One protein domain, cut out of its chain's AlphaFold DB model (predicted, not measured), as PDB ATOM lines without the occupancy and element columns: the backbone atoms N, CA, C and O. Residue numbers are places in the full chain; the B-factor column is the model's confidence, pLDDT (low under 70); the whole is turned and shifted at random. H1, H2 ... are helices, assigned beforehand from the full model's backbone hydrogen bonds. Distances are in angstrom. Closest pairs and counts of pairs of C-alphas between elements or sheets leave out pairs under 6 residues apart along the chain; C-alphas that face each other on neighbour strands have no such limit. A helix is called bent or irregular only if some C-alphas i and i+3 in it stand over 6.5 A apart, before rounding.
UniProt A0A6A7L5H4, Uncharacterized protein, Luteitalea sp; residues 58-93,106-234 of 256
ATOM      1  N   ASP A  58      38.824 -36.876  -9.910       51.16
ATOM      2  CA  ASP A  58      38.782 -36.600  -8.466       51.16
ATOM      3  C   ASP A  58      39.729 -35.449  -8.076       51.16
ATOM      4  O   ASP A  58      39.609 -34.839  -7.017       51.16
ATOM      5  N   ARG A  59      40.642 -35.088  -8.981       53.31
ATOM      6  CA  ARG A  59      41.484 -33.891  -8.898       53.31
ATOM      7  C   ARG A  59      40.724 -32.610  -9.268       53.31
ATOM      8  O   ARG A  59      41.150 -31.528  -8.878       53.31
ATOM      9  N   MET A  60      39.605 -32.742  -9.985       60.84
ATOM     10  CA  MET A  60      38.697 -31.639 -10.326       60.84
ATOM     11  C   MET A  60      37.719 -31.271  -9.201       60.84
ATOM     12  O   MET A  60      37.208 -30.156  -9.204       60.84
ATOM     13  N   LEU A  61      37.461 -32.165  -8.239       72.31
ATOM     14  CA  LEU A  61      36.647 -31.838  -7.069       72.31
ATOM     15  C   LEU A  61      37.526 -31.428  -5.889       72.31
ATOM     16  O   LEU A  61      38.510 -32.092  -5.553       72.31
ATOM     17  N   LEU A  62      37.136 -30.344  -5.224       84.81
ATOM     18  CA  LEU A  62      37.804 -29.867  -4.018       84.81
ATOM     19  C   LEU A  62      37.720 -30.921  -2.915       84.81
ATOM     20  O   LEU A  62      36.714 -31.600  -2.760       84.81
ATOM     21  N   SER A  63      38.752 -31.081  -2.090       89.19
ATOM     22  CA  SER A  63      38.603 -31.918  -0.897       89.19
ATOM     23  C   SER A  63      37.786 -31.204   0.182       89.19
ATOM     24  O   SER A  63      37.672 -29.980   0.190       89.19
ATOM     25  N   ARG A  64      37.287 -31.951   1.179       89.56
ATOM     26  CA  ARG A  64      36.664 -31.347   2.375       89.56
ATOM     27  C   ARG A  64      37.590 -30.341   3.070       89.56
ATOM     28  O   ARG A  64      37.116 -29.344   3.601       89.56
ATOM     29  N   ARG A  65      38.906 -30.594   3.062       93.50
ATOM     30  CA  ARG A  65      39.908 -29.666   3.607       93.50
ATOM     31  C   ARG A  65      39.983 -28.380   2.788       93.50
ATOM     32  O   ARG A  65      40.108 -27.320   3.385       93.50
ATOM     33  N   ASP A  66      39.883 -28.469   1.466       92.81
ATOM     34  CA  ASP A  66      39.937 -27.293   0.594       92.81
ATOM     35  C   ASP A  66      38.671 -26.437   0.759       92.81
ATOM     36  O   ASP A  66      38.761 -25.220   0.861       92.81
ATOM     37  N   LEU A  67      37.499 -27.067   0.904       93.88
ATOM     38  CA  LEU A  67      36.251 -26.365   1.236       93.88
ATOM     39  C   LEU A  67      36.319 -25.667   2.600       93.88
ATOM     40  O   LEU A  67      35.875 -24.527   2.727       93.88
ATOM     41  N   LEU A  68      36.917 -26.317   3.606       94.19
ATOM     42  CA  LEU A  68      37.187 -25.685   4.900       94.19
ATOM     43  C   LEU A  68      38.151 -24.502   4.765       94.19
ATOM     44  O   LEU A  68      37.913 -23.468   5.381       94.19
ATOM     45  N   ASP A  69      39.212 -24.622   3.965       94.44
ATOM     46  CA  ASP A  69      40.162 -23.526   3.735       94.44
ATOM     47  C   ASP A  69      39.469 -22.316   3.087       94.44
ATOM     48  O   ASP A  69      39.644 -21.184   3.540       94.44
ATOM     49  N   LEU A  70      38.600 -22.550   2.098       94.75
ATOM     50  CA  LEU A  70      37.781 -21.503   1.478       94.75
ATOM     51  C   LEU A  70      36.827 -20.843   2.476       94.75
ATOM     52  O   LEU A  70      36.700 -19.617   2.474       94.75
ATOM     53  N   ALA A  71      36.184 -21.628   3.346       94.00
ATOM     54  CA  ALA A  71      35.303 -21.115   4.392       94.00
ATOM     55  C   ALA A  71      36.069 -20.249   5.406       94.00
ATOM     56  O   ALA A  71      35.626 -19.157   5.757       94.00
ATOM     57  N   VAL A  72      37.254 -20.698   5.835       94.31
ATOM     58  CA  VAL A  72      38.130 -19.955   6.756       94.31
ATOM     59  C   VAL A  72      38.598 -18.640   6.133       94.31
ATOM     60  O   VAL A  72      38.583 -17.605   6.797       94.31
ATOM     61  N   ARG A  73      38.973 -18.648   4.850       93.94
ATOM     62  CA  ARG A  73      39.312 -17.419   4.116       93.94
ATOM     63  C   ARG A  73      38.114 -16.489   3.999       93.94
ATOM     64  O   ARG A  73      38.258 -15.291   4.235       93.94
ATOM     65  N   ALA A  74      36.938 -17.035   3.693       94.44
ATOM     66  CA  ALA A  74      35.707 -16.263   3.628       94.44
ATOM     67  C   ALA A  74      35.371 -15.629   4.985       94.44
ATOM     68  O   ALA A  74      34.967 -14.475   5.034       94.44
ATOM     69  N   ALA A  75      35.623 -16.317   6.100       92.44
ATOM     70  CA  ALA A  75      35.413 -15.774   7.443       92.44
ATOM     71  C   ALA A  75      36.292 -14.546   7.768       92.44
ATOM     72  O   ALA A  75      35.985 -13.807   8.704       92.44
ATOM     73  N   ALA A  76      37.362 -14.306   7.002       92.25
ATOM     74  CA  ALA A  76      38.273 -13.180   7.197       92.25
ATOM     75  C   ALA A  76      37.880 -11.906   6.422       92.25
ATOM     76  O   ALA A  76      38.522 -10.869   6.613       92.25
ATOM     77  N   VAL A  77      36.862 -11.947   5.548       92.75
ATOM     78  CA  VAL A  77      36.458 -10.766   4.761       92.75
ATOM     79  C   VAL A  77      35.514  -9.839   5.545       92.75
ATOM     80  O   VAL A  77      34.825 -10.280   6.471       92.75
ATOM     81  N   PRO A  78      35.439  -8.538   5.204       91.75
ATOM     82  CA  PRO A  78      34.468  -7.632   5.811       91.75
ATOM     83  C   PRO A  78      33.029  -8.146   5.666       91.75
ATOM     84  O   PRO A  78      32.643  -8.635   4.610       91.75
ATOM     85  N   GLY A  79      32.232  -8.036   6.730       89.69
ATOM     86  CA  GLY A  79      30.849  -8.532   6.756       89.69
ATOM     87  C   GLY A  79      30.706 -10.029   7.058       89.69
ATOM     88  O   GLY A  79      29.619 -10.455   7.442       89.69
ATOM     89  N   ALA A  80      31.790 -10.811   7.006       92.50
ATOM     90  CA  ALA A  80      31.738 -12.253   7.239       92.50
ATOM     91  C   ALA A  80      31.241 -12.626   8.636       92.50
ATOM     92  O   ALA A  80      30.451 -13.549   8.773       92.50
ATOM     93  N   VAL A  81      31.635 -11.881   9.674       91.81
ATOM     94  CA  VAL A  81      31.144 -12.132  11.041       91.81
ATOM     95  C   VAL A  81      29.627 -11.987  11.121       91.81
ATOM     96  O   VAL A  81      28.984 -12.813  11.756       91.81
ATOM     97  N   ALA A  82      29.052 -10.967  10.475       91.75
ATOM     98  CA  ALA A  82      27.605 -10.757  10.462       91.75
ATOM     99  C   ALA A  82      26.889 -11.850   9.660       91.75
ATOM    100  O   ALA A  82      25.879 -12.379  10.119       91.75
ATOM    101  N   PHE A  83      27.437 -12.223   8.500       94.00
ATOM    102  CA  PHE A  83      26.904 -13.312   7.690       94.00
ATOM    103  C   PHE A  83      26.955 -14.650   8.439       94.00
ATOM    104  O   PHE A  83      25.912 -15.242   8.687       94.00
ATOM    105  N   PHE A  84      28.138 -15.102   8.865       92.00
ATOM    106  CA  PHE A  84      28.317 -16.412   9.491       92.00
ATOM    107  C   PHE A  84      27.639 -16.522  10.850       92.00
ATOM    108  O   PHE A  84      27.123 -17.591  11.164       92.00
ATOM    109  N   SER A  85      27.595 -15.455  11.657       89.12
ATOM    110  CA  SER A  85      26.841 -15.502  12.912       89.12
ATOM    111  C   SER A  85      25.349 -15.680  12.641       89.12
ATOM    112  O   SER A  85      24.730 -16.537  13.263       89.12
ATOM    113  N   THR A  86      24.795 -14.947  11.675       88.00
ATOM    114  CA  THR A  86      23.381 -15.048  11.303       88.00
ATOM    115  C   THR A  86      23.076 -16.410  10.684       88.00
ATOM    116  O   THR A  86      22.156 -17.085  11.129       88.00
ATOM    117  N   TRP A  87      23.892 -16.857   9.729       89.88
ATOM    118  CA  TRP A  87      23.763 -18.144   9.048       89.88
ATOM    119  C   TRP A  87      23.849 -19.333  10.016       89.88
ATOM    120  O   TRP A  87      22.991 -20.212   9.995       89.88
ATOM    121  N   LEU A  88      24.815 -19.330  10.943       84.94
ATOM    122  CA  LEU A  88      24.936 -20.374  11.968       84.94
ATOM    123  C   LEU A  88      23.778 -20.374  12.972       84.94
ATOM    124  O   LEU A  88      23.577 -21.382  13.633       84.94
ATOM    125  N   HIS A  89      23.035 -19.279  13.132       78.00
ATOM    126  CA  HIS A  89      21.906 -19.204  14.070       78.00
ATOM    127  C   HIS A  89      20.539 -19.227  13.377       78.00
ATOM    128  O   HIS A  89      19.527 -19.259  14.073       78.00
ATOM    129  N   ALA A  90      20.499 -19.244  12.040       63.19
ATOM    130  CA  ALA A  90      19.275 -19.159  11.243       63.19
ATOM    131  C   ALA A  90      18.275 -20.282  11.564       63.19
ATOM    132  O   ALA A  90      17.067 -20.070  11.526       63.19
ATOM    133  N   ALA A  91      18.773 -21.444  11.990       59.38
ATOM    134  CA  ALA A  91      17.963 -22.603  12.341       59.38
ATOM    135  C   ALA A  91      17.456 -22.593  13.802       59.38
ATOM    136  O   ALA A  91      17.477 -23.608  14.495       59.38
ATOM    137  N   SER A  92      17.035 -21.444  14.344       51.19
ATOM    138  CA  SER A  92      16.495 -21.400  15.711       51.19
ATOM    139  C   SER A  92      15.082 -21.996  15.783       51.19
ATOM    140  O   SER A  92      14.088 -21.270  15.791       51.19
ATOM    141  N   GLN A  93      14.989 -23.321  15.894       49.12
ATOM    142  CA  GLN A  93      13.805 -24.013  16.397       49.12
ATOM    143  C   GLN A  93      14.219 -25.074  17.410       49.12
ATOM    144  O   GLN A  93      14.571 -26.174  17.027       49.12
ATOM    145  N   PRO A 106      16.129 -13.681  10.086       81.69
ATOM    146  CA  PRO A 106      16.921 -12.466  10.144       81.69
ATOM    147  C   PRO A 106      16.898 -11.723   8.799       81.69
ATOM    148  O   PRO A 106      17.103 -12.355   7.761       81.69
ATOM    149  N   PRO A 107      16.735 -10.384   8.785       85.69
ATOM    150  CA  PRO A 107      16.660  -9.610   7.542       85.69
ATOM    151  C   PRO A 107      17.840  -9.833   6.587       85.69
ATOM    152  O   PRO A 107      17.668  -9.779   5.380       85.69
ATOM    153  N   LEU A 108      19.031 -10.121   7.126       87.62
ATOM    154  CA  LEU A 108      20.234 -10.390   6.333       87.62
ATOM    155  C   LEU A 108      20.083 -11.612   5.413       87.62
ATOM    156  O   LEU A 108      20.654 -11.608   4.327       87.62
ATOM    157  N   LEU A 109      19.344 -12.636   5.847       87.75
ATOM    158  CA  LEU A 109      19.102 -13.854   5.068       87.75
ATOM    159  C   LEU A 109      17.793 -13.753   4.279       87.75
ATOM    160  O   LEU A 109      17.783 -14.052   3.089       87.75
ATOM    161  N   ARG A 110      16.738 -13.198   4.891       86.81
ATOM    162  CA  ARG A 110      15.433 -13.034   4.235       86.81
ATOM    163  C   ARG A 110      15.505 -12.128   3.006       86.81
ATOM    164  O   ARG A 110      14.885 -12.410   1.987       86.81
ATOM    165  N   ASP A 111      16.251 -11.031   3.122       89.94
ATOM    166  CA  ASP A 111      16.380 -10.007   2.084       89.94
ATOM    167  C   ASP A 111      17.753 -10.127   1.374       89.94
ATOM    168  O   ASP A 111      18.335  -9.134   0.924       89.94
ATOM    169  N   TYR A 112      18.309 -11.348   1.312       93.88
ATOM    170  CA  TYR A 112      19.634 -11.611   0.748       93.88
ATOM    171  C   TYR A 112      19.687 -11.295  -0.747       93.88
ATOM    172  O   TYR A 112      18.862 -11.747  -1.540       93.88
ATOM    173  N   THR A 113      20.708 -10.539  -1.147       94.44
ATOM    174  CA  THR A 113      21.002 -10.258  -2.554       94.44
ATOM    175  C   THR A 113      22.294 -10.976  -2.936       94.44
ATOM    176  O   THR A 113      23.332 -10.659  -2.344       94.44
ATOM    177  N   PRO A 114      22.266 -11.919  -3.898       95.94
ATOM    178  CA  PRO A 114      23.468 -12.618  -4.323       95.94
ATOM    179  C   PRO A 114      24.470 -11.642  -4.931       95.94
ATOM    180  O   PRO A 114      24.109 -10.669  -5.599       95.94
ATOM    181  N   THR A 115      25.742 -11.898  -4.656       94.75
ATOM    182  CA  THR A 115      26.848 -11.021  -5.060       94.75
ATOM    183  C   THR A 115      27.743 -11.665  -6.104       94.75
ATOM    184  O   THR A 115      28.252 -10.962  -6.977       94.75
ATOM    185  N   PHE A 116      27.906 -12.990  -6.043       96.44
ATOM    186  CA  PHE A 116      28.663 -13.750  -7.027       96.44
ATOM    187  C   PHE A 116      27.767 -14.204  -8.184       96.44
ATOM    188  O   PHE A 116      28.140 -14.049  -9.349       96.44
ATOM    189  N   PHE A 117      26.591 -14.756  -7.876       97.75
ATOM    190  CA  PHE A 117      25.641 -15.225  -8.886       97.75
ATOM    191  C   PHE A 117      24.704 -14.110  -9.362       97.75
ATOM    192  O   PHE A 117      24.295 -13.238  -8.598       97.75
ATOM    193  N   GLY A 118      24.309 -14.177 -10.637       97.50
ATOM    194  CA  GLY A 118      23.157 -13.419 -11.124       97.50
ATOM    195  C   GLY A 118      21.840 -13.969 -10.549       97.50
ATOM    196  O   GLY A 118      21.814 -15.121 -10.113       97.50
ATOM    197  N   PRO A 119      20.731 -13.202 -10.580       97.00
ATOM    198  CA  PRO A 119      19.457 -13.615  -9.980       97.00
ATOM    199  C   PRO A 119      18.943 -14.971 -10.487       97.00
ATOM    200  O   PRO A 119      18.610 -15.836  -9.682       97.00
ATOM    201  N   ASP A 120      18.959 -15.188 -11.806       97.19
ATOM    202  CA  ASP A 120      18.503 -16.443 -12.419       97.19
ATOM    203  C   ASP A 120      19.385 -17.638 -12.028       97.19
ATOM    204  O   ASP A 120      18.896 -18.750 -11.845       97.19
ATOM    205  N   ASP A 121      20.699 -17.422 -11.919       98.19
ATOM    206  CA  ASP A 121      21.640 -18.472 -11.523       98.19
ATOM    207  C   ASP A 121      21.508 -18.808 -10.037       98.19
ATOM    208  O   ASP A 121      21.601 -19.973  -9.658       98.19
ATOM    209  N   PHE A 122      21.259 -17.804  -9.198       98.50
ATOM    210  CA  PHE A 122      21.035 -18.008  -7.775       98.50
ATOM    211  C   PHE A 122      19.725 -18.757  -7.503       98.50
ATOM    212  O   PHE A 122      19.712 -19.665  -6.677       98.50
ATOM    213  N   GLU A 123      18.647 -18.428  -8.222       97.88
ATOM    214  CA  GLU A 123      17.366 -19.143  -8.129       97.88
ATOM    215  C   GLU A 123      17.520 -20.606  -8.561       97.88
ATOM    216  O   GLU A 123      17.107 -21.517  -7.838       97.88
ATOM    217  N   ALA A 124      18.217 -20.845  -9.678       98.38
ATOM    218  CA  ALA A 124      18.538 -22.194 -10.123       98.38
ATOM    219  C   ALA A 124      19.382 -22.949  -9.083       98.38
ATOM    220  O   ALA A 124      19.075 -24.096  -8.759       98.38
ATOM    221  N   LEU A 125      20.414 -22.318  -8.513       98.69
ATOM    222  CA  LEU A 125      21.226 -22.929  -7.460       98.69
ATOM    223  C   LEU A 125      20.380 -23.273  -6.231       98.69
ATOM    224  O   LEU A 125      20.483 -24.388  -5.725       98.69
ATOM    225  N   GLN A 126      19.534 -22.350  -5.770       98.25
ATOM    226  CA  GLN A 126      18.647 -22.559  -4.628       98.25
ATOM    227  C   GLN A 126      17.735 -23.772  -4.861       98.25
ATOM    228  O   GLN A 126      17.772 -24.718  -4.070       98.25
ATOM    229  N   ALA A 127      17.032 -23.821  -5.993       98.44
ATOM    230  CA  ALA A 127      16.191 -24.962  -6.344       98.44
ATOM    231  C   ALA A 127      16.985 -26.276  -6.452       98.44
ATOM    232  O   ALA A 127      16.536 -27.314  -5.971       98.44
ATOM    233  N   PHE A 128      18.191 -26.247  -7.030       98.75
ATOM    234  CA  PHE A 128      19.045 -27.433  -7.127       98.75
ATOM    235  C   PHE A 128      19.459 -27.942  -5.741       98.75
ATOM    236  O   PHE A 128      19.401 -29.142  -5.474       98.75
ATOM    237  N   THR A 129      19.863 -27.043  -4.837       98.69
ATOM    238  CA  THR A 129      20.265 -27.423  -3.475       98.69
ATOM    239  C   THR A 129      19.123 -28.053  -2.681       98.69
ATOM    240  O   THR A 129      19.363 -29.008  -1.943       98.69
ATOM    241  N   GLU A 130      17.894 -27.584  -2.890       97.81
ATOM    242  CA  GLU A 130      16.678 -28.120  -2.268       97.81
ATOM    243  C   GLU A 130      16.278 -29.485  -2.804       97.81
ATOM    244  O   GLU A 130      15.816 -30.326  -2.046       97.81
ATOM    245  N   ILE A 131      16.492 -29.742  -4.094       98.38
ATOM    246  CA  ILE A 131      16.265 -31.077  -4.656       98.38
ATOM    247  C   ILE A 131      17.237 -32.089  -4.035       98.38
ATOM    248  O   ILE A 131      16.869 -33.234  -3.792       98.38
ATOM    249  N   LEU A 132      18.482 -31.677  -3.774       98.00
ATOM    250  CA  LEU A 132      19.498 -32.557  -3.198       98.00
ATOM    251  C   LEU A 132      19.279 -32.856  -1.710       98.00
ATOM    252  O   LEU A 132      19.584 -33.964  -1.274       98.00
ATOM    253  N   ILE A 133      18.836 -31.866  -0.932       97.31
ATOM    254  CA  ILE A 133      18.529 -32.009   0.497       97.31
ATOM    255  C   ILE A 133      17.177 -31.320   0.734       97.31
ATOM    256  O   ILE A 133      17.153 -30.124   1.056       97.31
ATOM    257  N   PRO A 134      16.063 -32.037   0.501       96.56
ATOM    258  CA  PRO A 134      14.728 -31.477   0.642       96.56
ATOM    259  C   PRO A 134      14.386 -31.241   2.109       96.56
ATOM    260  O   PRO A 134      14.927 -31.889   3.001       96.56
ATOM    261  N   THR A 135      13.465 -30.315   2.348       93.75
ATOM    262  CA  THR A 135      12.837 -30.140   3.657       93.75
ATOM    263  C   THR A 135      11.817 -31.256   3.855       93.75
ATOM    264  O   THR A 135      10.875 -31.379   3.067       93.75
ATOM    265  N   ASP A 136      12.014 -32.072   4.885       90.56
ATOM    266  CA  ASP A 136      11.132 -33.177   5.256       90.56
ATOM    267  C   ASP A 136      10.669 -33.024   6.717       90.56
ATOM    268  O   ASP A 136      10.187 -31.957   7.099       90.56
ATOM    269  N   GLU A 137      10.798 -34.062   7.544       90.19
ATOM    270  CA  GLU A 137      10.609 -33.963   8.996       90.19
ATOM    271  C   GLU A 137      11.665 -33.057   9.660       90.19
ATOM    272  O   GLU A 137      11.472 -32.578  10.781       90.19
ATOM    273  N   THR A 138      12.783 -32.813   8.970       89.88
ATOM    274  CA  THR A 138      13.883 -31.947   9.402       89.88
ATOM    275  C   THR A 138      14.121 -30.792   8.417       89.88
ATOM    276  O   THR A 138      13.711 -30.861   7.253       89.88
ATOM    277  N   PRO A 139      14.766 -29.691   8.858       92.25
ATOM    278  CA  PRO A 139      15.114 -28.584   7.969       92.25
ATOM    279  C   PRO A 139      16.044 -29.031   6.824       92.25
ATOM    280  O   PRO A 139      17.034 -29.714   7.066       92.25
ATOM    281  N   GLY A 140      15.764 -28.594   5.592       94.75
ATOM    282  CA  GLY A 140      16.531 -28.935   4.392       94.75
ATOM    283  C   GLY A 140      17.546 -27.860   3.983       94.75
ATOM    284  O   GLY A 140      17.870 -26.935   4.735       94.75
ATOM    285  N   ALA A 141      18.063 -27.951   2.752       96.62
ATOM    286  CA  ALA A 141      19.042 -26.990   2.224       96.62
ATOM    287  C   ALA A 141      18.521 -25.543   2.171       96.62
ATOM    288  O   ALA A 141      19.319 -24.602   2.276       96.62
ATOM    289  N   ARG A 142      17.200 -25.361   2.020       94.62
ATOM    290  CA  ARG A 142      16.547 -24.045   2.042       94.62
ATOM    291  C   ARG A 142      16.703 -23.384   3.405       94.62
ATOM    292  O   ARG A 142      17.250 -22.288   3.476       94.62
ATOM    293  N   GLU A 143      16.283 -24.061   4.471       92.00
ATOM    294  CA  GLU A 143      16.360 -23.553   5.847       92.00
ATOM    295  C   GLU A 143      17.810 -23.443   6.343       92.00
ATOM    296  O   GLU A 143      18.132 -22.612   7.189       92.00
ATOM    297  N   ALA A 144      18.712 -24.258   5.792       93.69
ATOM    298  CA  ALA A 144      20.148 -24.146   6.024       93.69
ATOM    299  C   ALA A 144      20.820 -23.031   5.197       93.69
ATOM    300  O   ALA A 144      22.031 -22.828   5.316       93.69
ATOM    301  N   HIS A 145      20.080 -22.326   4.334       96.06
ATOM    302  CA  HIS A 145      20.581 -21.276   3.445       96.06
ATOM    303  C   HIS A 145      21.833 -21.695   2.652       96.06
ATOM    304  O   HIS A 145      22.782 -20.919   2.499       96.06
ATOM    305  N   CYS A 146      21.864 -22.930   2.141       97.69
ATOM    306  CA  CYS A 146      23.056 -23.476   1.488       97.69
ATOM    307  C   CYS A 146      23.485 -22.657   0.261       97.69
ATOM    308  O   CYS A 146      24.667 -22.349   0.119       97.69
ATOM    309  N   ALA A 147      22.540 -22.222  -0.580       98.00
ATOM    310  CA  ALA A 147      22.842 -21.360  -1.727       98.00
ATOM    311  C   ALA A 147      23.468 -20.012  -1.313       98.00
ATOM    312  O   ALA A 147      24.382 -19.528  -1.978       98.00
ATOM    313  N   HIS A 148      23.042 -19.443  -0.178       97.56
ATOM    314  CA  HIS A 148      23.567 -18.173   0.339       97.56
ATOM    315  C   HIS A 148      25.011 -18.343   0.808       97.56
ATOM    316  O   HIS A 148      25.880 -17.539   0.481       97.56
ATOM    317  N   TYR A 149      25.277 -19.427   1.543       97.31
ATOM    318  CA  TYR A 149      26.626 -19.798   1.960       97.31
ATOM    319  C   TYR A 149      27.561 -19.952   0.753       97.31
ATOM    320  O   TYR A 149      28.672 -19.421   0.763       97.31
ATOM    321  N   ILE A 150      27.111 -20.651  -0.292       98.00
ATOM    322  CA  ILE A 150      27.913 -20.887  -1.496       98.00
ATOM    323  C   ILE A 150      28.227 -19.561  -2.202       98.00
ATOM    324  O   ILE A 150      29.396 -19.306  -2.492       98.00
ATOM    325  N   ASP A 151      27.227 -18.699  -2.423       98.00
ATOM    326  CA  ASP A 151      27.420 -17.368  -3.020       98.00
ATOM    327  C   ASP A 151      28.432 -16.533  -2.220       98.00
ATOM    328  O   ASP A 151      29.422 -16.049  -2.779       98.00
ATOM    329  N   PHE A 152      28.245 -16.447  -0.898       97.06
ATOM    330  CA  PHE A 152      29.123 -15.686  -0.014       97.06
ATOM    331  C   PHE A 152      30.572 -16.188  -0.067       97.06
ATOM    332  O   PHE A 152      31.509 -15.396  -0.207       97.06
ATOM    333  N   VAL A 153      30.782 -17.507   0.019       96.69
ATOM    334  CA  VAL A 153      32.126 -18.103  -0.009       96.69
ATOM    335  C   VAL A 153      32.804 -17.886  -1.361       96.69
ATOM    336  O   VAL A 153      33.998 -17.571  -1.389       96.69
ATOM    337  N   LEU A 154      32.081 -18.003  -2.476       96.50
ATOM    338  CA  LEU A 154      32.643 -17.769  -3.811       96.50
ATOM    339  C   LEU A 154      33.012 -16.304  -4.032       96.50
ATOM    340  O   LEU A 154      34.100 -16.021  -4.547       96.50
ATOM    341  N   GLN A 155      32.159 -15.383  -3.577       95.81
ATOM    342  CA  GLN A 155      32.442 -13.952  -3.613       95.81
ATOM    343  C   GLN A 155      33.690 -13.618  -2.787       95.81
ATOM    344  O   GLN A 155      34.607 -12.941  -3.266       95.81
ATOM    345  N   ALA A 156      33.761 -14.121  -1.554       94.44
ATOM    346  CA  ALA A 156      34.851 -13.826  -0.629       94.44
ATOM    347  C   ALA A 156      36.214 -14.366  -1.104       94.44
ATOM    348  O   ALA A 156      37.260 -13.825  -0.741       94.44
ATOM    349  N   ASN A 157      36.213 -15.399  -1.952       93.50
ATOM    350  CA  ASN A 157      37.423 -16.037  -2.467       93.50
ATOM    351  C   ASN A 157      37.812 -15.604  -3.892       93.50
ATOM    352  O   ASN A 157      38.715 -16.203  -4.479       93.50
ATOM    353  N   THR A 158      37.216 -14.534  -4.436       87.62
ATOM    354  CA  THR A 158      37.477 -14.068  -5.815       87.62
ATOM    355  C   THR A 158      38.951 -13.857  -6.148       87.62
ATOM    356  O   THR A 158      39.397 -14.216  -7.234       87.62
ATOM    357  N   ALA A 159      39.734 -13.324  -5.211       85.94
ATOM    358  CA  ALA A 159      41.163 -13.093  -5.425       85.94
ATOM    359  C   ALA A 159      42.034 -14.353  -5.257       85.94
ATOM    360  O   ALA A 159      43.192 -14.347  -5.667       85.94
ATOM    361  N   TYR A 160      41.511 -15.406  -4.621       85.81
ATOM    362  CA  TYR A 160      42.297 -16.556  -4.163       85.81
ATOM    363  C   TYR A 160      42.015 -17.844  -4.938       85.81
ATOM    364  O   TYR A 160      42.871 -18.724  -4.947       85.81
ATOM    365  N   ALA A 161      40.840 -17.962  -5.564       90.12
ATOM    366  CA  ALA A 161      40.421 -19.166  -6.281       90.12
ATOM    367  C   ALA A 161      39.708 -18.836  -7.613       90.12
ATOM    368  O   ALA A 161      38.540 -19.195  -7.791       90.12
ATOM    369  N   PRO A 162      40.367 -18.140  -8.561       91.12
ATOM    370  CA  PRO A 162      39.754 -17.786  -9.844       91.12
ATOM    371  C   PRO A 162      39.353 -19.017 -10.672       91.12
ATOM    372  O   PRO A 162      38.329 -18.982 -11.356       91.12
ATOM    373  N   GLU A 163      40.091 -20.126 -10.569       91.56
ATOM    374  CA  GLU A 163      39.753 -21.384 -11.243       91.56
ATOM    375  C   GLU A 163      38.449 -21.976 -10.702       91.56
ATOM    376  O   GLU A 163      37.616 -22.432 -11.479       91.56
ATOM    377  N   LEU A 164      38.234 -21.918  -9.382       92.56
ATOM    378  CA  LEU A 164      36.986 -22.372  -8.768       92.56
ATOM    379  C   LEU A 164      35.800 -21.526  -9.237       92.56
ATOM    380  O   LEU A 164      34.733 -22.061  -9.525       92.56
ATOM    381  N   GLN A 165      35.979 -20.210  -9.350       94.06
ATOM    382  CA  GLN A 165      34.919 -19.359  -9.882       94.06
ATOM    383  C   GLN A 165      34.575 -19.705 -11.325       94.06
ATOM    384  O   GLN A 165      33.403 -19.673 -11.694       94.06
ATOM    385  N   GLN A 166      35.586 -20.023 -12.136       94.88
ATOM    386  CA  GLN A 166      35.349 -20.452 -13.505       94.88
ATOM    387  C   GLN A 166      34.592 -21.780 -13.537       94.88
ATOM    388  O   GLN A 166      33.589 -21.864 -14.232       94.88
ATOM    389  N   GLN A 167      34.973 -22.754 -12.707       94.75
ATOM    390  CA  GLN A 167      34.240 -24.021 -12.580       94.75
ATOM    391  C   GLN A 167      32.768 -23.808 -12.205       94.75
ATOM    392  O   GLN A 167      31.894 -24.468 -12.759       94.75
ATOM    393  N   TRP A 168      32.477 -22.872 -11.298       97.38
ATOM    394  CA  TRP A 168      31.100 -22.526 -10.940       97.38
ATOM    395  C   TRP A 168      30.341 -21.837 -12.075       97.38
ATOM    396  O   TRP A 168      29.176 -22.157 -12.301       97.38
ATOM    397  N   ARG A 169      30.987 -20.937 -12.825       97.25
ATOM    398  CA  ARG A 169      30.385 -20.324 -14.021       97.25
ATOM    399  C   ARG A 169      30.093 -21.363 -15.103       97.25
ATOM    400  O   ARG A 169      28.995 -21.364 -15.656       97.25
ATOM    401  N   ASP A 170      31.027 -22.277 -15.345       97.38
ATOM    402  CA  ASP A 170      30.865 -23.380 -16.293       97.38
ATOM    403  C   ASP A 170      29.745 -24.333 -15.844       97.38
ATOM    404  O   ASP A 170      28.936 -24.775 -16.658       97.38
ATOM    405  N   ALA A 171      29.636 -24.600 -14.538       97.62
ATOM    406  CA  ALA A 171      28.556 -25.406 -13.977       97.62
ATOM    407  C   ALA A 171      27.179 -24.756 -14.190       97.62
ATOM    408  O   ALA A 171      26.256 -25.433 -14.643       97.62
ATOM    409  N   MET A 172      27.038 -23.451 -13.927       98.44
ATOM    410  CA  MET A 172      25.774 -22.740 -14.159       98.44
ATOM    411  C   MET A 172      25.414 -22.662 -15.647       98.44
ATOM    412  O   MET A 172      24.241 -22.806 -15.999       98.44
ATOM    413  N   ALA A 173      26.406 -22.511 -16.531       98.25
ATOM    414  CA  ALA A 173      26.200 -22.596 -17.975       98.25
ATOM    415  C   ALA A 173      25.696 -23.990 -18.391       98.25
ATOM    416  O   ALA A 173      24.699 -24.089 -19.102       98.25
ATOM    417  N   ALA A 174      26.301 -25.063 -17.872       97.88
ATOM    418  CA  ALA A 174      25.871 -26.433 -18.151       97.88
ATOM    419  C   ALA A 174      24.444 -26.724 -17.647       97.88
ATOM    420  O   ALA A 174      23.684 -27.417 -18.324       97.88
ATOM    421  N   LEU A 175      24.046 -26.182 -16.487       98.19
ATOM    422  CA  LEU A 175      22.659 -26.276 -16.010       98.19
ATOM    423  C   LEU A 175      21.682 -25.574 -16.955       98.19
ATOM    424  O   LEU A 175      20.611 -26.107 -17.254       98.19
ATOM    425  N   ARG A 176      22.064 -24.395 -17.450       97.88
ATOM    426  CA  ARG A 176      21.255 -23.617 -18.389       97.88
ATOM    427  C   ARG A 176      21.076 -24.347 -19.713       97.88
ATOM    428  O   ARG A 176      19.957 -24.429 -20.211       97.88
ATOM    429  N   GLU A 177      22.151 -24.914 -20.250       97.81
ATOM    430  CA  GLU A 177      22.122 -25.736 -21.466       97.81
ATOM    431  C   GLU A 177      21.283 -27.007 -21.290       97.81
ATOM    432  O   GLU A 177      20.585 -27.415 -22.216       97.81
ATOM    433  N   ALA A 178      21.283 -27.597 -20.091       96.94
ATOM    434  CA  ALA A 178      20.412 -28.719 -19.745       96.94
ATOM    435  C   ALA A 178      18.931 -28.319 -19.561       96.94
ATOM    436  O   ALA A 178      18.096 -29.185 -19.305       96.94
ATOM    437  N   GLY A 179      18.591 -27.030 -19.678       97.69
ATOM    438  CA  GLY A 179      17.225 -26.518 -19.546       97.69
ATOM    439  C   GLY A 179      16.747 -26.342 -18.101       97.69
ATOM    440  O   GLY A 179      15.559 -26.105 -17.886       97.69
ATOM    441  N   PHE A 180      17.643 -26.430 -17.112       98.38
ATOM    442  CA  PHE A 180      17.281 -26.417 -15.691       98.38
ATOM    443  C   PHE A 180      16.614 -25.103 -15.253       98.38
ATOM    444  O   PHE A 180      15.600 -25.123 -14.555       98.38
ATOM    445  N   HIS A 181      17.130 -23.957 -15.709       97.88
ATOM    446  CA  HIS A 181      16.593 -22.632 -15.364       97.88
ATOM    447  C   HIS A 181      15.140 -22.439 -15.805       97.88
ATOM    448  O   HIS A 181      14.380 -21.778 -15.107       97.88
ATOM    449  N   SER A 182      14.749 -23.027 -16.939       97.00
ATOM    450  CA  SER A 182      13.398 -22.914 -17.504       97.00
ATOM    451  C   SER A 182      12.441 -24.035 -17.092       97.00
ATOM    452  O   SER A 182      11.256 -23.954 -17.405       97.00
ATOM    453  N   ALA A 183      12.946 -25.096 -16.462       97.69
ATOM    454  CA  ALA A 183      12.132 -26.226 -16.040       97.69
ATOM    455  C   ALA A 183      11.292 -25.876 -14.802       97.69
ATOM    456  O   ALA A 183      11.709 -25.084 -13.954       97.69
ATOM    457  N   ASP A 184      10.116 -26.493 -14.695       97.31
ATOM    458  CA  ASP A 184       9.293 -26.456 -13.487       97.31
ATOM    459  C   ASP A 184       9.855 -27.391 -12.401       97.31
ATOM    460  O   ASP A 184      10.899 -28.020 -12.571       97.31
ATOM    461  N   THR A 185       9.194 -27.471 -11.245       94.75
ATOM    462  CA  THR A 185       9.682 -28.256 -10.101       94.75
ATOM    463  C   THR A 185       9.895 -29.734 -10.437       94.75
ATOM    464  O   THR A 185      10.935 -30.295 -10.090       94.75
ATOM    465  N   GLU A 186       8.943 -30.363 -11.131       96.44
ATOM    466  CA  GLU A 186       9.035 -31.777 -11.516       96.44
ATOM    467  C   GLU A 186      10.127 -31.990 -12.573       96.44
ATOM    468  O   GLU A 186      10.970 -32.881 -12.432       96.44
ATOM    469  N   GLY A 187      10.190 -31.114 -13.581       98.12
ATOM    470  CA  GLY A 187      11.230 -31.132 -14.603       98.12
ATOM    471  C   GLY A 187      12.630 -30.938 -14.020       98.12
ATOM    472  O   GLY A 187      13.559 -31.650 -14.404       98.12
ATOM    473  N   ARG A 188      12.796 -30.035 -13.047       98.38
ATOM    474  CA  ARG A 188      14.068 -29.838 -12.336       98.38
ATOM    475  C   ARG A 188      14.482 -31.097 -11.582       98.38
ATOM    476  O   ARG A 188      15.636 -31.500 -11.705       98.38
ATOM    477  N   ALA A 189      13.569 -31.751 -10.863       98.06
ATOM    478  CA  ALA A 189      13.871 -33.000 -10.163       98.06
ATOM    479  C   ALA A 189      14.316 -34.111 -11.134       98.06
ATOM    480  O   ALA A 189      15.356 -34.736 -10.918       98.06
ATOM    481  N   ALA A 190      13.598 -34.287 -12.249       98.19
ATOM    482  CA  ALA A 190      13.951 -35.259 -13.286       98.19
ATOM    483  C   ALA A 190      15.319 -34.963 -13.934       98.19
ATOM    484  O   ALA A 190      16.099 -35.879 -14.204       98.19
ATOM    485  N   LEU A 191      15.642 -33.684 -14.151       98.50
ATOM    486  CA  LEU A 191      16.952 -33.260 -14.650       98.50
ATOM    487  C   LEU A 191      18.071 -33.595 -13.655       98.50
ATOM    488  O   LEU A 191      19.085 -34.157 -14.070       98.50
ATOM    489  N   VAL A 192      17.900 -33.309 -12.358       98.44
ATOM    490  CA  VAL A 192      18.897 -33.675 -11.329       98.44
ATOM    491  C   VAL A 192      19.088 -35.190 -11.266       98.44
ATOM    492  O   VAL A 192      20.229 -35.658 -11.217       98.44
ATOM    493  N   GLU A 193      18.003 -35.967 -11.323       97.75
ATOM    494  CA  GLU A 193      18.073 -37.429 -11.364       97.75
ATOM    495  C   GLU A 193      18.902 -37.899 -12.569       97.75
ATOM    496  O   GLU A 193      19.858 -38.662 -12.400       97.75
ATOM    497  N   ALA A 194      18.606 -37.397 -13.773       97.44
ATOM    498  CA  ALA A 194      19.334 -37.738 -14.993       97.44
ATOM    499  C   ALA A 194      20.827 -37.378 -14.906       97.44
ATOM    500  O   ALA A 194      21.678 -38.188 -15.288       97.44
ATOM    501  N   MET A 195      21.154 -36.206 -14.348       97.81
ATOM    502  CA  MET A 195      22.535 -35.776 -14.110       97.81
ATOM    503  C   MET A 195      23.282 -36.691 -13.133       97.81
ATOM    504  O   MET A 195      24.492 -36.846 -13.277       97.81
ATOM    505  N   SER A 196      22.585 -37.293 -12.164       97.25
ATOM    506  CA  SER A 196      23.176 -38.145 -11.119       97.25
ATOM    507  C   SER A 196      23.472 -39.585 -11.558       97.25
ATOM    508  O   SER A 196      24.236 -40.289 -10.897       97.25
ATOM    509  N   ARG A 197      22.892 -40.046 -12.678       96.50
ATOM    510  CA  ARG A 197      23.013 -41.443 -13.148       96.50
ATOM    511  C   ARG A 197      24.456 -41.956 -13.254       96.50
ATOM    512  O   ARG A 197      24.681 -43.086 -12.819       96.50
ATOM    513  N   PRO A 198      25.443 -41.167 -13.731       95.88
ATOM    514  CA  PRO A 198      26.835 -41.612 -13.790       95.88
ATOM    515  C   PRO A 198      27.481 -41.934 -12.428       95.88
ATOM    516  O   PRO A 198      28.539 -42.560 -12.404       95.88
ATOM    517  N   GLU A 199      26.895 -41.529 -11.288       92.94
ATOM    518  CA  GLU A 199      27.373 -41.967  -9.961       92.94
ATOM    519  C   GLU A 199      27.041 -43.435  -9.671       92.94
ATOM    520  O   GLU A 199      27.770 -44.096  -8.934       92.94
ATOM    521  N   HIS A 200      25.937 -43.930 -10.229       91.38
ATOM    522  CA  HIS A 200      25.413 -45.271  -9.973       91.38
ATOM    523  C   HIS A 200      25.832 -46.264 -11.060       91.38
ATOM    524  O   HIS A 200      25.974 -47.455 -10.788       91.38
ATOM    525  N   ASP A 201      26.054 -45.771 -12.280       92.44
ATOM    526  CA  ASP A 201      26.482 -46.565 -13.425       92.44
ATOM    527  C   ASP A 201      27.576 -45.833 -14.215       92.44
ATOM    528  O   ASP A 201      27.317 -44.874 -14.944       92.44
ATOM    529  N   ALA A 202      28.811 -46.327 -14.100       89.62
ATOM    530  CA  ALA A 202      29.979 -45.753 -14.764       89.62
ATOM    531  C   ALA A 202      29.955 -45.885 -16.302       89.62
ATOM    532  O   ALA A 202      30.787 -45.274 -16.973       89.62
ATOM    533  N   SER A 203      29.044 -46.684 -16.872       93.00
ATOM    534  CA  SER A 203      28.856 -46.777 -18.326       93.00
ATOM    535  C   SER A 203      28.025 -45.624 -18.898       93.00
ATOM    536  O   SER A 203      28.049 -45.386 -20.107       93.00
ATOM    537  N   VAL A 204      27.318 -44.883 -18.038       94.19
ATOM    538  CA  VAL A 204      26.479 -43.746 -18.418       94.19
ATOM    539  C   VAL A 204      27.275 -42.450 -18.298       94.19
ATOM    540  O   VAL A 204      27.992 -42.218 -17.329       94.19
ATOM    541  N   THR A 205      27.108 -41.553 -19.269       93.88
ATOM    542  CA  THR A 205      27.692 -40.206 -19.242       93.88
ATOM    543  C   THR A 205      26.600 -39.152 -19.331       93.88
ATOM    544  O   THR A 205      25.650 -39.322 -20.092       93.88
ATOM    545  N   HIS A 206      26.763 -38.035 -18.623       94.50
ATOM    546  CA  HIS A 206      25.874 -36.879 -18.733       94.50
ATOM    547  C   HIS A 206      26.701 -35.585 -18.837       94.50
ATOM    548  O   HIS A 206      27.626 -35.410 -18.039       94.50
ATOM    549  N   PRO A 207      26.392 -34.657 -19.765       94.06
ATOM    550  CA  PRO A 207      27.190 -33.439 -19.967       94.06
ATOM    551  C   PRO A 207      27.258 -32.556 -18.712       94.06
ATOM    552  O   PRO A 207      28.329 -32.085 -18.344       94.06
ATOM    553  N   ALA A 208      26.149 -32.415 -17.983       96.19
ATOM    554  CA  ALA A 208      26.096 -31.659 -16.727       96.19
ATOM    555  C   ALA A 208      26.506 -32.466 -15.469       96.19
ATOM    556  O   ALA A 208      26.307 -32.003 -14.348       96.19
ATOM    557  N   TYR A 209      27.090 -33.665 -15.611       96.00
ATOM    558  CA  TYR A 209      27.480 -34.490 -14.455       96.00
ATOM    559  C   TYR A 209      28.527 -33.807 -13.559       96.00
ATOM    560  O   TYR A 209      28.473 -33.897 -12.332       96.00
ATOM    561  N   VAL A 210      29.469 -33.075 -14.161       94.81
ATOM    562  CA  VAL A 210      30.482 -32.316 -13.412       94.81
ATOM    563  C   VAL A 210      29.829 -31.207 -12.582       94.81
ATOM    564  O   VAL A 210      30.179 -31.046 -11.413       94.81
ATOM    565  N   ALA A 211      28.836 -30.506 -13.144       96.94
ATOM    566  CA  ALA A 211      28.058 -29.491 -12.435       96.94
ATOM    567  C   ALA A 211      27.299 -30.101 -11.244       96.94
ATOM    568  O   ALA A 211      27.407 -29.601 -10.125       96.94
ATOM    569  N   TYR A 212      26.623 -31.237 -11.459       97.75
ATOM    570  CA  TYR A 212      25.945 -31.985 -10.396       97.75
ATOM    571  C   TYR A 212      26.897 -32.321  -9.241       97.75
ATOM    572  O   TYR A 212      26.597 -32.017  -8.085       97.75
ATOM    573  N   ARG A 213      28.075 -32.888  -9.538       96.44
ATOM    574  CA  ARG A 213      29.064 -33.248  -8.510       96.44
ATOM    575  C   ARG A 213      29.567 -32.026  -7.736       96.44
ATOM    576  O   ARG A 213      29.685 -32.099  -6.513       96.44
ATOM    577  N   LEU A 214      29.847 -30.919  -8.430       96.81
ATOM    578  CA  LEU A 214      30.315 -29.673  -7.815       96.81
ATOM    579  C   LEU A 214      29.280 -29.109  -6.829       96.81
ATOM    580  O   LEU A 214      29.624 -28.819  -5.677       96.81
ATOM    581  N   ILE A 215      28.021 -29.006  -7.272       98.00
ATOM    582  CA  ILE A 215      26.907 -28.489  -6.467       98.00
ATOM    583  C   ILE A 215      26.643 -29.417  -5.291       98.00
ATOM    584  O   ILE A 215      26.609 -28.954  -4.154       98.00
ATOM    585  N   LYS A 216      26.545 -30.732  -5.526       97.62
ATOM    586  CA  LYS A 216      26.353 -31.731  -4.468       97.62
ATOM    587  C   LYS A 216      27.406 -31.611  -3.384       97.62
ATOM    588  O   LYS A 216      27.071 -31.612  -2.200       97.62
ATOM    589  N   GLN A 217      28.669 -31.476  -3.770       96.56
ATOM    590  CA  GLN A 217      29.765 -31.395  -2.821       96.56
ATOM    591  C   GLN A 217      29.697 -30.133  -1.948       96.56
ATOM    592  O   GLN A 217      29.813 -30.235  -0.725       96.56
ATOM    593  N   HIS A 218      29.491 -28.962  -2.553       97.75
ATOM    594  CA  HIS A 218      29.397 -27.708  -1.802       97.75
ATOM    595  C   HIS A 218      28.106 -27.621  -0.986       97.75
ATOM    596  O   HIS A 218      28.151 -27.147   0.144       97.75
ATOM    597  N   ASN A 219      26.989 -28.131  -1.510       98.12
ATOM    598  CA  ASN A 219      25.713 -28.188  -0.801       98.12
ATOM    599  C   ASN A 219      25.809 -29.075   0.442       98.12
ATOM    600  O   ASN A 219      25.493 -28.641   1.543       98.12
ATOM    601  N   THR A 220      26.350 -30.286   0.285       96.94
ATOM    602  CA  THR A 220      26.594 -31.219   1.397       96.94
ATOM    603  C   THR A 220      27.489 -30.581   2.457       96.94
ATOM    604  O   THR A 220      27.234 -30.702   3.653       96.94
ATOM    605  N   PHE A 221      28.546 -29.887   2.026       96.38
ATOM    606  CA  PHE A 221      29.441 -29.187   2.937       96.38
ATOM    607  C   PHE A 221      28.724 -28.063   3.690       96.38
ATOM    608  O   PHE A 221      28.805 -28.013   4.915       96.38
ATOM    609  N   ALA A 222      28.007 -27.191   2.979       96.56
ATOM    610  CA  ALA A 222      27.247 -26.095   3.567       96.56
ATOM    611  C   ALA A 222      26.209 -26.619   4.569       96.56
ATOM    612  O   ALA A 222      26.174 -26.175   5.712       96.56
ATOM    613  N   PHE A 223      25.421 -27.622   4.179       96.25
ATOM    614  CA  PHE A 223      24.367 -28.184   5.014       96.25
ATOM    615  C   PHE A 223      24.920 -28.800   6.303       96.25
ATOM    616  O   PHE A 223      24.547 -28.374   7.393       96.25
ATOM    617  N   TYR A 224      25.880 -29.725   6.218       94.19
ATOM    618  CA  TYR A 224      26.404 -30.410   7.410       94.19
ATOM    619  C   TYR A 224      27.385 -29.579   8.252       94.19
ATOM    620  O   TYR A 224      27.823 -30.036   9.307       94.19
ATOM    621  N   THR A 225      27.733 -28.367   7.814       91.12
ATOM    622  CA  THR A 225      28.437 -27.375   8.648       91.12
ATOM    623  C   THR A 225      27.509 -26.297   9.207       91.12
ATOM    624  O   THR A 225      27.911 -25.559  10.105       91.12
ATOM    625  N   SER A 226      26.269 -26.224   8.718       91.69
ATOM    626  CA  SER A 226      25.226 -25.350   9.252       91.69
ATOM    627  C   SER A 226      24.658 -25.896  10.561       91.69
ATOM    628  O   SER A 226      24.778 -27.084  10.871       91.69
ATOM    629  N   ARG A 227      23.960 -25.040  11.313       87.31
ATOM    630  CA  ARG A 227      23.186 -25.475  12.481       87.31
ATOM    631  C   ARG A 227      22.029 -26.399  12.107       87.31
ATOM    632  O   ARG A 227      21.874 -27.410  12.778       87.31
ATOM    633  N   ALA A 228      21.293 -26.088  11.038       89.25
ATOM    634  CA  ALA A 228      20.179 -26.908  10.555       89.25
ATOM    635  C   ALA A 228      20.612 -28.364  10.328       89.25
ATOM    636  O   ALA A 228      20.031 -29.292  10.887       89.25
ATOM    637  N   GLY A 229      21.697 -28.565   9.578       90.38
ATOM    638  CA  GLY A 229      22.219 -29.905   9.322       90.38
ATOM    639  C   GLY A 229      22.890 -30.532  10.545       90.38
ATOM    640  O   GLY A 229      22.647 -31.694  10.854       90.38
ATOM    641  N   MET A 230      23.732 -29.791  11.268       88.75
ATOM    642  CA  MET A 230      24.514 -30.364  12.370       88.75
ATOM    643  C   MET A 230      23.682 -30.618  13.631       88.75
ATOM    644  O   MET A 230      23.791 -31.680  14.233       88.75
ATOM    645  N   ILE A 231      22.884 -29.645  14.057       86.19
ATOM    646  CA  ILE A 231      22.153 -29.689  15.326       86.19
ATOM    647  C   ILE A 231      20.739 -30.208  15.119       86.19
ATOM    648  O   ILE A 231      20.328 -31.100  15.848       86.19
ATOM    649  N   ASP A 232      20.006 -29.681  14.143       86.69
ATOM    650  CA  ASP A 232      18.569 -29.954  14.059       86.69
ATOM    651  C   ASP A 232      18.270 -31.251  13.281       86.69
ATOM    652  O   ASP A 232      17.305 -31.942  13.590       86.69
ATOM    653  N   THR A 233      19.134 -31.624  12.327       87.75
ATOM    654  CA  THR A 233      18.989 -32.852  11.520       87.75
ATOM    655  C   THR A 233      19.789 -34.028  12.084       87.75
ATOM    656  O   THR A 233      19.260 -35.122  12.250       87.75
ATOM    657  N   LEU A 234      21.081 -33.830  12.377       89.00
ATOM    658  CA  LEU A 234      21.958 -34.903  12.873       89.00
ATOM    659  C   LEU A 234      21.929 -35.082  14.398       89.00
ATOM    660  O   LEU A 234      22.591 -35.987  14.905       89.00
TER     661      LEU A 234
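What this domain is: This is residues 58 to 93 and 106 to 234 of the 256 residues of an uncharacterized protein of Luteitalea sp (UniProt A0A6A7L5H4). One helix, H8, runs through the body, and four others pack crosswise on it: H6 and H7 at its first turns, H4 and H5 farther along. H1 packs on H5, H2 and H3 lie out at the edge beyond H5, and H9 turns off the far end of H8 at a corner. The printed part has 165 residues with nine named helices, H1 to H9 in chain order, and no named strand; the class is all helix. It is compact, with a radius of gyration of the C-alphas of 15.3 A, and rounded, spanning 44 by 38 by 28 A.

How they stand to each other: H1, residues 64 to 74, touches H5, residues 146 to 156, at a steep tilt of 64 degrees; their closest C-alphas, those of Ala 74 and Ala 156, are 5.0 A apart. H2, residues 80 to 89, touches H3, residues 107 to 110, closest at the C-alphas of Phe 83 and Leu 108, 7.4 A. H4, residues 119 to 132, touches H5 at a steep tilt of 49 degrees, opposite ways, closest at the C-alphas of Gln 126 and Ala 147, 5.2 A. The hub is H8, residues 209 to 225, which touches six helices. With residues 218 to 223 alone it touches H5, about perpendicular at 82 degrees; the C-alphas of Cys 146 and Ala 222, the closest, are 5.4 A apart. H6, residues 162 to 177, touches residues 210 to 214 of H8 with its residues 168 to 175 alone, closest at the C-alphas of Ala 171 and Ala 211, 4.4 A. H7, residues 185 to 200, touches residues 209 to 212 of H8 with its residues 192 to 198 alone, closest at the C-alphas of Met 195 and Tyr 209, 5.1 A. H8 and H9, residues 227 to 233, only just touch, only at the corner, with 3 pairs of C-alphas within 8 A; the closest are Phe 223 and Gly 229, 5.1 A. H1 and H7 are apart. Every O i to N i+4 pair is within hydrogen-bond range in H1, H2, H4, H5, H6 and H8, against 9 of 12 in H7 and 2 of 3 in H9; H3 is too short for such a pair.

Where its parts are: H1 begins at C-alpha 64, (36.664, -31.347, 2.375), and H9 ends at C-alpha 233, (18.989, -32.852, 11.520). H4 is 20.1 A long, H6 22.6 A and H8 24.2 A. H7, 23.2 A, has a kink of 25 degrees near residue 194 and is irregular: C-alphas 195 and 198 are 7.3 A apart.

The domain as a whole: The two C-alphas farthest apart, those of Pro 107 and Ser 203, are 46.9 A apart. Residues 94 to 105 are not printed, and C-alphas 93 and 106 are 13.5 A apart across the cut. The link from H4 to H5, residues 133 to 145, is long. Confidence is under 70 at residues 58 to 60 and 90 to 93.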